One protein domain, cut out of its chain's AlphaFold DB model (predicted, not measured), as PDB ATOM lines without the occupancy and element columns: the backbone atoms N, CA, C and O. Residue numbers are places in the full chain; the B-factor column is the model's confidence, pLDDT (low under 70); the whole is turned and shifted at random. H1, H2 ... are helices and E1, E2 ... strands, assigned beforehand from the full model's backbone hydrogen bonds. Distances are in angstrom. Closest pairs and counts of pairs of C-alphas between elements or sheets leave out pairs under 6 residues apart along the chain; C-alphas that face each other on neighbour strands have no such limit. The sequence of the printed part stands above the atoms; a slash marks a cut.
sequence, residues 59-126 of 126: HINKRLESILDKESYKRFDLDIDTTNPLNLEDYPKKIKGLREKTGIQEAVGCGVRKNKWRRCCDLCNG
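What this domain is: This is residues 59 to 126 of the 126 residues of the protein "Acetyl-CoA carboxylase carboxyltransferase subunit alpha" of Clostridium sp. CAG:343 (UniProt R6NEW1). What does one see first? A three-stranded sheet, E1, E2 and E3, has H1 along one face, while H2 lies away beyond one end of the sheet. The long stretch of residues 76 to 90 runs out from E1 to reach H2, and its residues 85 to 90 stick out free. What is it made of? The printed part has 68 residues with two named helices and three named strands, along the chain H1 E1 H2 E2 E3, and the sheet E1 E2 E3 is antiparallel. How compact is this mixed domain? It is loose, with a radius of gyration of the C-alphas of 14.8 A and spans of 48 by 22 by 14 A.

Where its parts are: Where does the first half run? H1 is residues 60 to 67, 10.6 A long, with C-alpha 60 at (103.910, 98.182, 82.550). E1 is residues 73 to 75, 6.3 A. H2 is residues 91 to 102, 16.4 A. What follows? E2, residues 108 to 115, measures 21.6 A, and E3, residues 118 to 125, measures 22.3 A, ending with C-alpha 125 at (100.416, 103.662, 80.769).

How they stand to each other: How do the strands pair? E1 and E2 are antiparallel at 149 degrees, with N 74 and O 112 3.0 A apart. E2 and E3, a hairpin, are antiparallel at 159 degrees, with N 109 and O 124 2.9 A apart. Where are the helices? H1 is on the sheet at a height of 9.4 A, over E2 and E3; its closest C-alphas to E3 are Ile 60 and Cys 124, 6.7 A. H2 is not on the sheet, and H1 and H2 are apart. In both helices every O i to N i+4 pair is within hydrogen-bond range.

The domain as a whole: How large is it? The two C-alphas farthest apart, of Glu 89 and Lys 116, are 48.3 A apart. Are there cuts or long links? The printed part has no cut, and the link E1 to H2, 15 residues, is long. Where is confidence low? In this model residues 70 to 71, 77 to 82 and 113 to 126 have pLDDT under 70.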
ATOM      1  N   HIS A  59     101.361  95.066  85.283       82.75
ATOM      2  CA  HIS A  59     102.440  96.042  85.396       82.75
ATOM      3  C   HIS A  59     103.006  96.407  84.018       82.75
ATOM      4  O   HIS A  59     103.163  95.529  83.166       82.75
ATOM      5  N   ILE A  60     103.393  97.670  83.827       80.06
ATOM      6  CA  ILE A  60     103.910  98.182  82.550       80.06
ATOM      7  C   ILE A  60     105.070  97.349  81.993       80.06
ATOM      8  O   ILE A  60     105.035  96.979  80.827       80.06
ATOM      9  N   ASN A  61     106.042  96.969  82.829       78.38
ATOM     10  CA  ASN A  61     107.189  96.160  82.389       78.38
ATOM     11  C   ASN A  61     106.751  94.818  81.777       78.38
ATOM     12  O   ASN A  61     107.265  94.432  80.737       78.38
ATOM     13  N   LYS A  62     105.738  94.155  82.353       80.56
ATOM     14  CA  LYS A  62     105.207  92.901  81.795       80.56
ATOM     15  C   LYS A  62     104.469  93.115  80.483       80.56
ATOM     16  O   LYS A  62     104.563  92.292  79.581       80.56
ATOM     17  N   ARG A  63     103.731  94.222  80.374       83.56
ATOM     18  CA  ARG A  63     103.057  94.587  79.126       83.56
ATOM     19  C   ARG A  63     104.086  94.821  78.022       83.56
ATOM     20  O   ARG A  63     103.934  94.280  76.932       83.56
ATOM     21  N   LEU A  64     105.152  95.554  78.333       79.12
ATOM     22  CA  LEU A  64     106.276  95.790  77.431       79.12
ATOM     23  C   LEU A  64     106.936  94.467  77.013       79.12
ATOM     24  O   LEU A  64     107.065  94.228  75.821       79.12
ATOM     25  N   GLU A  65     107.238  93.567  77.952       80.19
ATOM     26  CA  GLU A  65     107.773  92.223  77.653       80.19
ATOM     27  C   GLU A  65     106.859  91.384  76.745       80.19
ATOM     28  O   GLU A  65     107.353  90.594  75.949       80.19
ATOM     29  N   SER A  66     105.533  91.534  76.856       80.44
ATOM     30  CA  SER A  66     104.582  90.780  76.024       80.44
ATOM     31  C   SER A  66     104.426  91.329  74.602       80.44
ATOM     32  O   SER A  66     104.021  90.593  73.708       80.44
ATOM     33  N   ILE A  67     104.712  92.618  74.398       79.25
ATOM     34  CA  ILE A  67     104.532  93.315  73.114       79.25
ATOM     35  C   ILE A  67     105.852  93.399  72.338       79.25
ATOM     36  O   ILE A  67     105.851  93.445  71.106       79.25
ATOM     37  N   LEU A  68     106.976  93.470  73.051       76.44
ATOM     38  CA  LEU A  68     108.280  93.799  72.491       76.44
ATOM     39  C   LEU A  68     109.177  92.567  72.434       76.44
ATOM     40  O   LEU A  68     109.296  91.814  73.399       76.44
ATOM     41  N   ASP A  69     109.883  92.411  71.316       76.31
ATOM     42  CA  ASP A  69     110.916  91.388  71.193       76.31
ATOM     43  C   ASP A  69     112.108  91.730  72.097       76.31
ATOM     44  O   ASP A  69     112.508  92.898  72.180       76.31
ATOM     45  N   LYS A  70     112.707  90.699  72.711       67.81
ATOM     46  CA  LYS A  70     113.722  90.782  73.785       67.81
ATOM     47  C   LYS A  70     114.945  91.670  73.501       67.81
ATOM     48  O   LYS A  70     115.649  92.017  74.440       67.81
ATOM     49  N   GLU A  71     115.189  92.068  72.253       67.75
ATOM     50  CA  GLU A  71     116.382  92.830  71.847       67.75
ATOM     51  C   GLU A  71     116.078  94.128  71.084       67.75
ATOM     52  O   GLU A  71     116.991  94.850  70.688       67.75
ATOM     53  N   SER A  72     114.804  94.453  70.851       70.38
ATOM     54  CA  SER A  72     114.438  95.565  69.957       70.38
ATOM     55  C   SER A  72     114.048  96.854  70.677       70.38
ATOM     56  O   SER A  72     113.913  97.889  70.019       70.38
ATOM     57  N   TYR A  73     113.874  96.811  72.000       72.69
ATOM     58  CA  TYR A  73     113.360  97.923  72.792       72.69
ATOM     59  C   TYR A  73     114.461  98.697  73.508       72.69
ATOM     60  O   TYR A  73     115.194  98.153  74.332       72.69
ATOM     61  N   LYS A  74     114.512 100.005  73.252       74.50
ATOM     62  CA  LYS A  74     115.303 100.949  74.039       74.50
ATOM     63  C   LYS A  74     114.357 101.874  74.795       74.50
ATOM     64  O   LYS A  74     113.666 102.687  74.177       74.50
ATOM     65  N   ARG A  75     114.326 101.736  76.123       72.56
ATOM     66  CA  ARG A  75     113.566 102.622  77.014       72.56
ATOM     67  C   ARG A  75     114.146 104.034  76.941       72.56
ATOM     68  O   ARG A  75     115.364 104.197  76.892       72.56
ATOM     69  N   PHE A  76     113.275 105.033  76.923       72.31
ATOM     70  CA  PHE A  76     113.675 106.407  77.173       72.31
ATOM     71  C   PHE A  76     113.718 106.637  78.679       72.31
ATOM     72  O   PHE A  76     112.709 106.444  79.362       72.31
ATOM     73  N   ASP A  77     114.873 107.065  79.180       65.75
ATOM     74  CA  ASP A  77     114.973 107.627  80.521       65.75
ATOM     75  C   ASP A  77     114.432 109.051  80.462       65.75
ATOM     76  O   ASP A  77     115.118 110.016  80.134       65.75
ATOM     77  N   LEU A  78     113.122 109.136  80.665       65.31
ATOM     78  CA  LEU A  78     112.398 110.381  80.797       65.31
ATOM     79  C   LEU A  78     112.558 110.848  82.244       65.31
ATOM     80  O   LEU A  78     111.752 110.488  83.103       65.31
ATOM     81  N   ASP A  79     113.617 111.609  82.513       66.75
ATOM     82  CA  ASP A  79     113.767 112.338  83.775       66.75
ATOM     83  C   ASP A  79     112.852 113.570  83.733       66.75
ATOM     84  O   ASP A  79     113.261 114.689  83.423       66.75
ATOM     85  N   ILE A  80     111.550 113.313  83.868       68.62
ATOM     86  CA  ILE A  80     110.520 114.348  83.827       68.62
ATOM     87  C   ILE A  80     110.319 114.849  85.251       68.62
ATOM     88  O   ILE A  80     109.775 114.149  86.109       68.62
ATOM     89  N   ASP A  81     110.716 116.095  85.478       67.00
ATOM     90  CA  ASP A  81     110.395 116.797  86.711       67.00
ATOM     91  C   ASP A  81     108.902 117.130  86.754       67.00
ATOM     92  O   ASP A  81     108.383 117.947  85.987       67.00
ATOM     93  N   THR A  82     108.187 116.496  87.684       69.38
ATOM     94  CA  THR A  82     106.777 116.789  87.935       69.38
ATOM     95  C   THR A  82     106.674 118.140  88.648       69.38
ATOM     96  O   THR A  82     106.911 118.259  89.852       69.38
ATOM     97  N   THR A  83     106.334 119.189  87.904       74.19
ATOM     98  CA  THR A  83     106.122 120.532  88.458       74.19
ATOM     99  C   THR A  83     104.739 120.630  89.110       74.19
ATOM    100  O   THR A  83     103.778 120.019  88.645       74.19
ATOM    101  N   ASN A  84     104.617 121.407  90.192       79.25
ATOM    102  CA  ASN A  84     103.355 121.642  90.906       79.25
ATOM    103  C   ASN A  84     102.844 123.074  90.653       79.25
ATOM    104  O   ASN A  84     102.959 123.921  91.537       79.25
ATOM    105  N   PRO A  85     102.290 123.379  89.466       81.25
ATOM    106  CA  PRO A  85     101.873 124.741  89.121       81.25
ATOM    107  C   PRO A  85     100.718 125.260  89.991       81.25
ATOM    108  O   PRO A  85     100.526 126.466  90.100       81.25
ATOM    109  N   LEU A  86      99.956 124.361  90.623       82.75
ATOM    110  CA  LEU A  86      98.819 124.694  91.485       82.75
ATOM    111  C   LEU A  86      99.199 124.815  92.972       82.75
ATOM    112  O   LEU A  86      98.313 125.026  93.793       82.75
ATOM    113  N   ASN A  87     100.483 124.660  93.331       78.94
ATOM    114  CA  ASN A  87     100.985 124.708  94.713       78.94
ATOM    115  C   ASN A  87     100.179 123.851  95.708       78.94
ATOM    116  O   ASN A  87      99.980 124.215  96.864       78.94
ATOM    117  N   LEU A  88      99.729 122.675  95.272       82.69
ATOM    118  CA  LEU A  88      99.042 121.719  96.137       82.69
ATOM    119  C   LEU A  88     100.031 121.124  97.153       82.69
ATOM    120  O   LEU A  88     100.966 120.429  96.754       82.69
ATOM    121  N   GLU A  89      99.818 121.348  98.451       80.00
ATOM    122  CA  GLU A  89     100.755 120.954  99.523       80.00
ATOM    123  C   GLU A  89     101.062 119.446  99.555       80.00
ATOM    124  O   GLU A  89     102.202 119.024  99.764       80.00
ATOM    125  N   ASP A  90     100.051 118.613  99.296       85.12
ATOM    126  CA  ASP A  90     100.179 117.154  99.380       85.12
ATOM    127  C   ASP A  90     100.619 116.485  98.075       85.12
ATOM    128  O   ASP A  90     100.917 115.288  98.059       85.12
ATOM    129  N   TYR A  91     100.667 117.218  96.966       82.94
ATOM    130  CA  TYR A  91     101.037 116.663  95.667       82.94
ATOM    131  C   TYR A  91     102.461 116.067  95.633       82.94
ATOM    132  O   TYR A  91     102.591 114.890  95.280       82.94
ATOM    133  N   PRO A  92     103.523 116.766  96.091       83.31
ATOM    134  CA  PRO A  92     104.875 116.198  96.092       83.31
ATOM    135  C   PRO A  92     105.016 115.000  97.044       83.31
ATOM    136  O   PRO A  92     105.745 114.053  96.745       83.31
ATOM    137  N   LYS A  93     104.288 114.993  98.171       85.19
ATOM    138  CA  LYS A  93     104.263 113.854  99.103       85.19
ATOM    139  C   LYS A  93     103.622 112.624  98.458       85.19
ATOM    140  O   LYS A  93     104.150 111.520  98.577       85.19
ATOM    141  N   LYS A  94     102.511 112.815  97.733       84.31
ATOM    142  CA  LYS A  94     101.827 111.742  96.996       84.31
ATOM    143  C   LYS A  94     102.704 111.171  95.886       84.31
ATOM    144  O   LYS A  94     102.768 109.953  95.767       84.31
ATOM    145  N   ILE A  95     103.412 112.014  95.128       83.25
ATOM    146  CA  ILE A  95     104.330 111.550  94.074       83.25
ATOM    147  C   ILE A  95     105.441 110.685  94.667       83.25
ATOM    148  O   ILE A  95     105.638 109.566  94.203       83.25
ATOM    149  N   LYS A  96     106.118 111.144  95.729       83.81
ATOM    150  CA  LYS A  96     107.170 110.352  96.392       83.81
ATOM    151  C   LYS A  96     106.644 109.000  96.877       83.81
ATOM    152  O   LYS A  96     107.214 107.969  96.539       83.81
ATOM    153  N   GLY A  97     105.496 108.991  97.559       85.50
ATOM    154  CA  GLY A  97     104.879 107.747  98.025       85.50
ATOM    155  C   GLY A  97     104.427 106.816  96.894       85.50
ATOM    156  O   GLY A  97     104.424 105.598  97.065       85.50
ATOM    157  N   LEU A  98     104.042 107.351  95.731       83.44
ATOM    158  CA  LEU A  98     103.725 106.545  94.550       83.44
ATOM    159  C   LEU A  98     104.991 105.968  93.912       83.44
ATOM    160  O   LEU A  98     105.001 104.772  93.625       83.44
ATOM    161  N   ARG A  99     106.053 106.768  93.762       83.75
ATOM    162  CA  ARG A  99     107.352 106.330  93.224       83.75
ATOM    163  C   ARG A  99     107.966 105.214  94.072       83.75
ATOM    164  O   ARG A  99     108.436 104.226  93.520       83.75
ATOM    165  N   GLU A 100     107.880 105.309  95.399       83.81
ATOM    166  CA  GLU A 100     108.342 104.256  96.317       83.81
ATOM    167  C   GLU A 100     107.530 102.958  96.192       83.81
ATOM    168  O   GLU A 100     108.086 101.863  96.237       83.81
ATOM    169  N   LYS A 101     106.206 103.061  96.015       82.56
ATOM    170  CA  LYS A 101     105.319 101.890  95.922       82.56
ATOM    171  C   LYS A 101     105.419 101.161  94.588       82.56
ATOM    172  O   LYS A 101     105.296  99.938  94.557       82.56
ATOM    173  N   THR A 102     105.547 101.896  93.488       78.62
ATOM    174  CA  THR A 102     105.540 101.320  92.136       78.62
ATOM    175  C   THR A 102     106.945 101.057  91.609       78.62
ATOM    176  O   THR A 102     107.108 100.198  90.745       78.62
ATOM    177  N   GLY A 103     107.958 101.766  92.115       76.94
ATOM    178  CA  GLY A 103     109.316 101.734  91.573       76.94
ATOM    179  C   GLY A 103     109.426 102.369  90.182       76.94
ATOM    180  O   GLY A 103     110.390 102.104  89.467       76.94
ATOM    181  N   ILE A 104     108.435 103.165  89.767       76.38
ATOM    182  CA  ILE A 104     108.411 103.852  88.471       76.38
ATOM    183  C   ILE A 104     108.441 105.362  88.718       76.38
ATOM    184  O   ILE A 104     107.735 105.852  89.595       76.38
ATOM    185  N   GLN A 105     109.239 106.094  87.932       74.69
ATOM    186  CA  GLN A 105     109.334 107.558  88.012       74.69
ATOM    187  C   GLN A 105     108.024 108.249  87.615       74.69
ATOM    188  O   GLN A 105     107.577 109.159  88.307       74.69
ATOM    189  N   GLU A 106     107.390 107.773  86.542       73.56
ATOM    190  CA  GLU A 106     106.174 108.352  85.978       73.56
ATOM    191  C   GLU A 106     105.174 107.275  85.546       73.56
ATOM    192  O   GLU A 106     105.528 106.120  85.305       73.56
ATOM    193  N   ALA A 107     103.903 107.659  85.413       74.81
ATOM    194  CA  ALA A 107     102.838 106.744  84.991       74.81
ATOM    195  C   ALA A 107     102.971 106.278  83.528       74.81
ATOM    196  O   ALA A 107     102.242 105.383  83.102       74.81
ATOM    197  N   VAL A 108     103.890 106.872  82.762       74.19
ATOM    198  CA  VAL A 108     104.091 106.602  81.339       74.19
ATOM    199  C   VAL A 108     105.501 106.072  81.103       74.19
ATOM    200  O   VAL A 108     106.489 106.678  81.507       74.19
ATOM    201  N   GLY A 109     105.598 104.937  80.415       72.62
ATOM    202  CA  GLY A 109     106.854 104.422  79.878       72.62
ATOM    203  C   GLY A 109     106.897 104.629  78.370       72.62
ATOM    204  O   GLY A 109     105.998 104.165  77.670       72.62
ATOM    205  N   CYS A 110     107.943 105.297  77.887       70.50
ATOM    206  CA  CYS A 110     108.200 105.461  76.458       70.50
ATOM    207  C   CYS A 110     109.474 104.722  76.060       70.50
ATOM    208  O   CYS A 110     110.445 104.669  76.820       70.50
ATOM    209  N   GLY A 111     109.506 104.227  74.831       74.19
ATOM    210  CA  GLY A 111     110.730 103.739  74.214       74.19
ATOM    211  C   GLY A 111     110.600 103.641  72.706       74.19
ATOM    212  O   GLY A 111     109.509 103.773  72.144       74.19
ATOM    213  N   VAL A 112     111.733 103.421  72.048       72.31
ATOM    214  CA  VAL A 112     111.764 103.169  70.605       72.31
ATOM    215  C   VAL A 112     111.988 101.698  70.369       72.31
ATOM    216  O   VAL A 112     112.871 101.086  70.980       72.31
ATOM    217  N   ARG A 113     111.238 101.165  69.409       66.69
ATOM    218  CA  ARG A 113     111.487  99.844  68.857       66.69
ATOM    219  C   ARG A 113     112.102  99.939  67.468       66.69
ATOM    220  O   ARG A 113     111.617 100.681  66.608       66.69
ATOM    221  N   LYS A 114     113.153  99.150  67.230       60.75
ATOM    222  CA  LYS A 114     113.716  98.950  65.890       60.75
ATOM    223  C   LYS A 114     113.134  97.676  65.284       60.75
ATOM    224  O   LYS A 114     113.692  96.597  65.447       60.75
ATOM    225  N   ASN A 115     112.025  97.804  64.560       57.38
ATOM    226  CA  ASN A 115     111.566  96.718  63.702       57.38
ATOM    227  C   ASN A 115     112.334  96.768  62.388       57.38
ATOM    228  O   ASN A 115     112.670  97.851  61.908       57.38
ATOM    229  N   LYS A 116     112.551  95.601  61.772       49.56
ATOM    230  CA  LYS A 116     113.312  95.415  60.521       49.56
ATOM    231  C   LYS A 116     112.888  96.358  59.370       49.56
ATOM    232  O   LYS A 116     113.652  96.522  58.432       49.56
ATOM    233  N   TRP A 117     111.713  96.997  59.469       47.47
ATOM    234  CA  TRP A 117     111.163  97.920  58.471       47.47
ATOM    235  C   TRP A 117     110.610  99.266  58.989       47.47
ATOM    236  O   TRP A 117     110.302 100.117  58.159       47.47
ATOM    237  N   ARG A 118     110.472  99.520  60.307       52.47
ATOM    238  CA  ARG A 118     109.928 100.796  60.848       52.47
ATOM    239  C   ARG A 118     110.456 101.117  62.258       52.47
ATOM    240  O   ARG A 118     110.642 100.211  63.068       52.47
ATOM    241  N   ARG A 119     110.663 102.410  62.554       48.34
ATOM    242  CA  ARG A 119     110.844 102.940  63.922       48.34
ATOM    243  C   ARG A 119     109.467 103.311  64.474       48.34
ATOM    244  O   ARG A 119     108.816 104.169  63.886       48.34
ATOM    245  N   CYS A 120     109.041 102.688  65.570       52.19
ATOM    246  CA  CYS A 120     107.800 103.046  66.265       52.19
ATOM    247  C   CYS A 120     108.123 103.540  67.680       52.19
ATOM    248  O   CYS A 120     108.959 102.941  68.364       52.19
ATOM    249  N   CYS A 121     107.485 104.641  68.085       54.12
ATOM    250  CA  CYS A 121     107.473 105.114  69.467       54.12
ATOM    251  C   CYS A 121     106.296 104.446  70.177       54.12
ATOM    252  O   CYS A 121     105.147 104.736  69.845       54.12
ATOM    253  N   ASP A 122     106.582 103.567  71.132       56.62
ATOM    254  CA  ASP A 122     105.553 102.864  71.893       56.62
ATOM    255  C   ASP A 122     105.400 103.551  73.264       56.62
ATOM    256  O   ASP A 122     106.358 103.644  74.037       56.62
ATOM    257  N   LEU A 123     104.196 104.067  73.541       55.69
ATOM    258  CA  LEU A 123     103.795 104.639  74.830       55.69
ATOM    259  C   LEU A 123     102.908 103.637  75.575       55.69
ATOM    260  O   LEU A 123     101.897 103.178  75.044       55.69
ATOM    261  N   CYS A 124     103.256 103.316  76.820       56.03
ATOM    262  CA  CYS A 124     102.420 102.503  77.703       56.03
ATOM    263  C   CYS A 124     102.115 103.245  79.010       56.03
ATOM    264  O   CYS A 124     103.015 103.811  79.624       56.03
ATOM    265  N   ASN A 125     100.859 103.164  79.462       56.78
ATOM    266  CA  ASN A 125     100.416 103.662  80.769       56.78
ATOM    267  C   ASN A 125     100.483 102.555  81.843       56.78
ATOM    268  O   ASN A 125     100.153 101.395  81.553       56.78
ATOM    269  N   GLY A 126     100.913 102.920  83.057       43.41
ATOM    270  CA  GLY A 126     101.107 102.056  84.236       43.41
ATOM    271  C   GLY A 126      99.905 101.892  85.165       43.41
ATOM    272  O   GLY A 126      98.972 102.720  85.147       43.41
TER     273      GLY A 126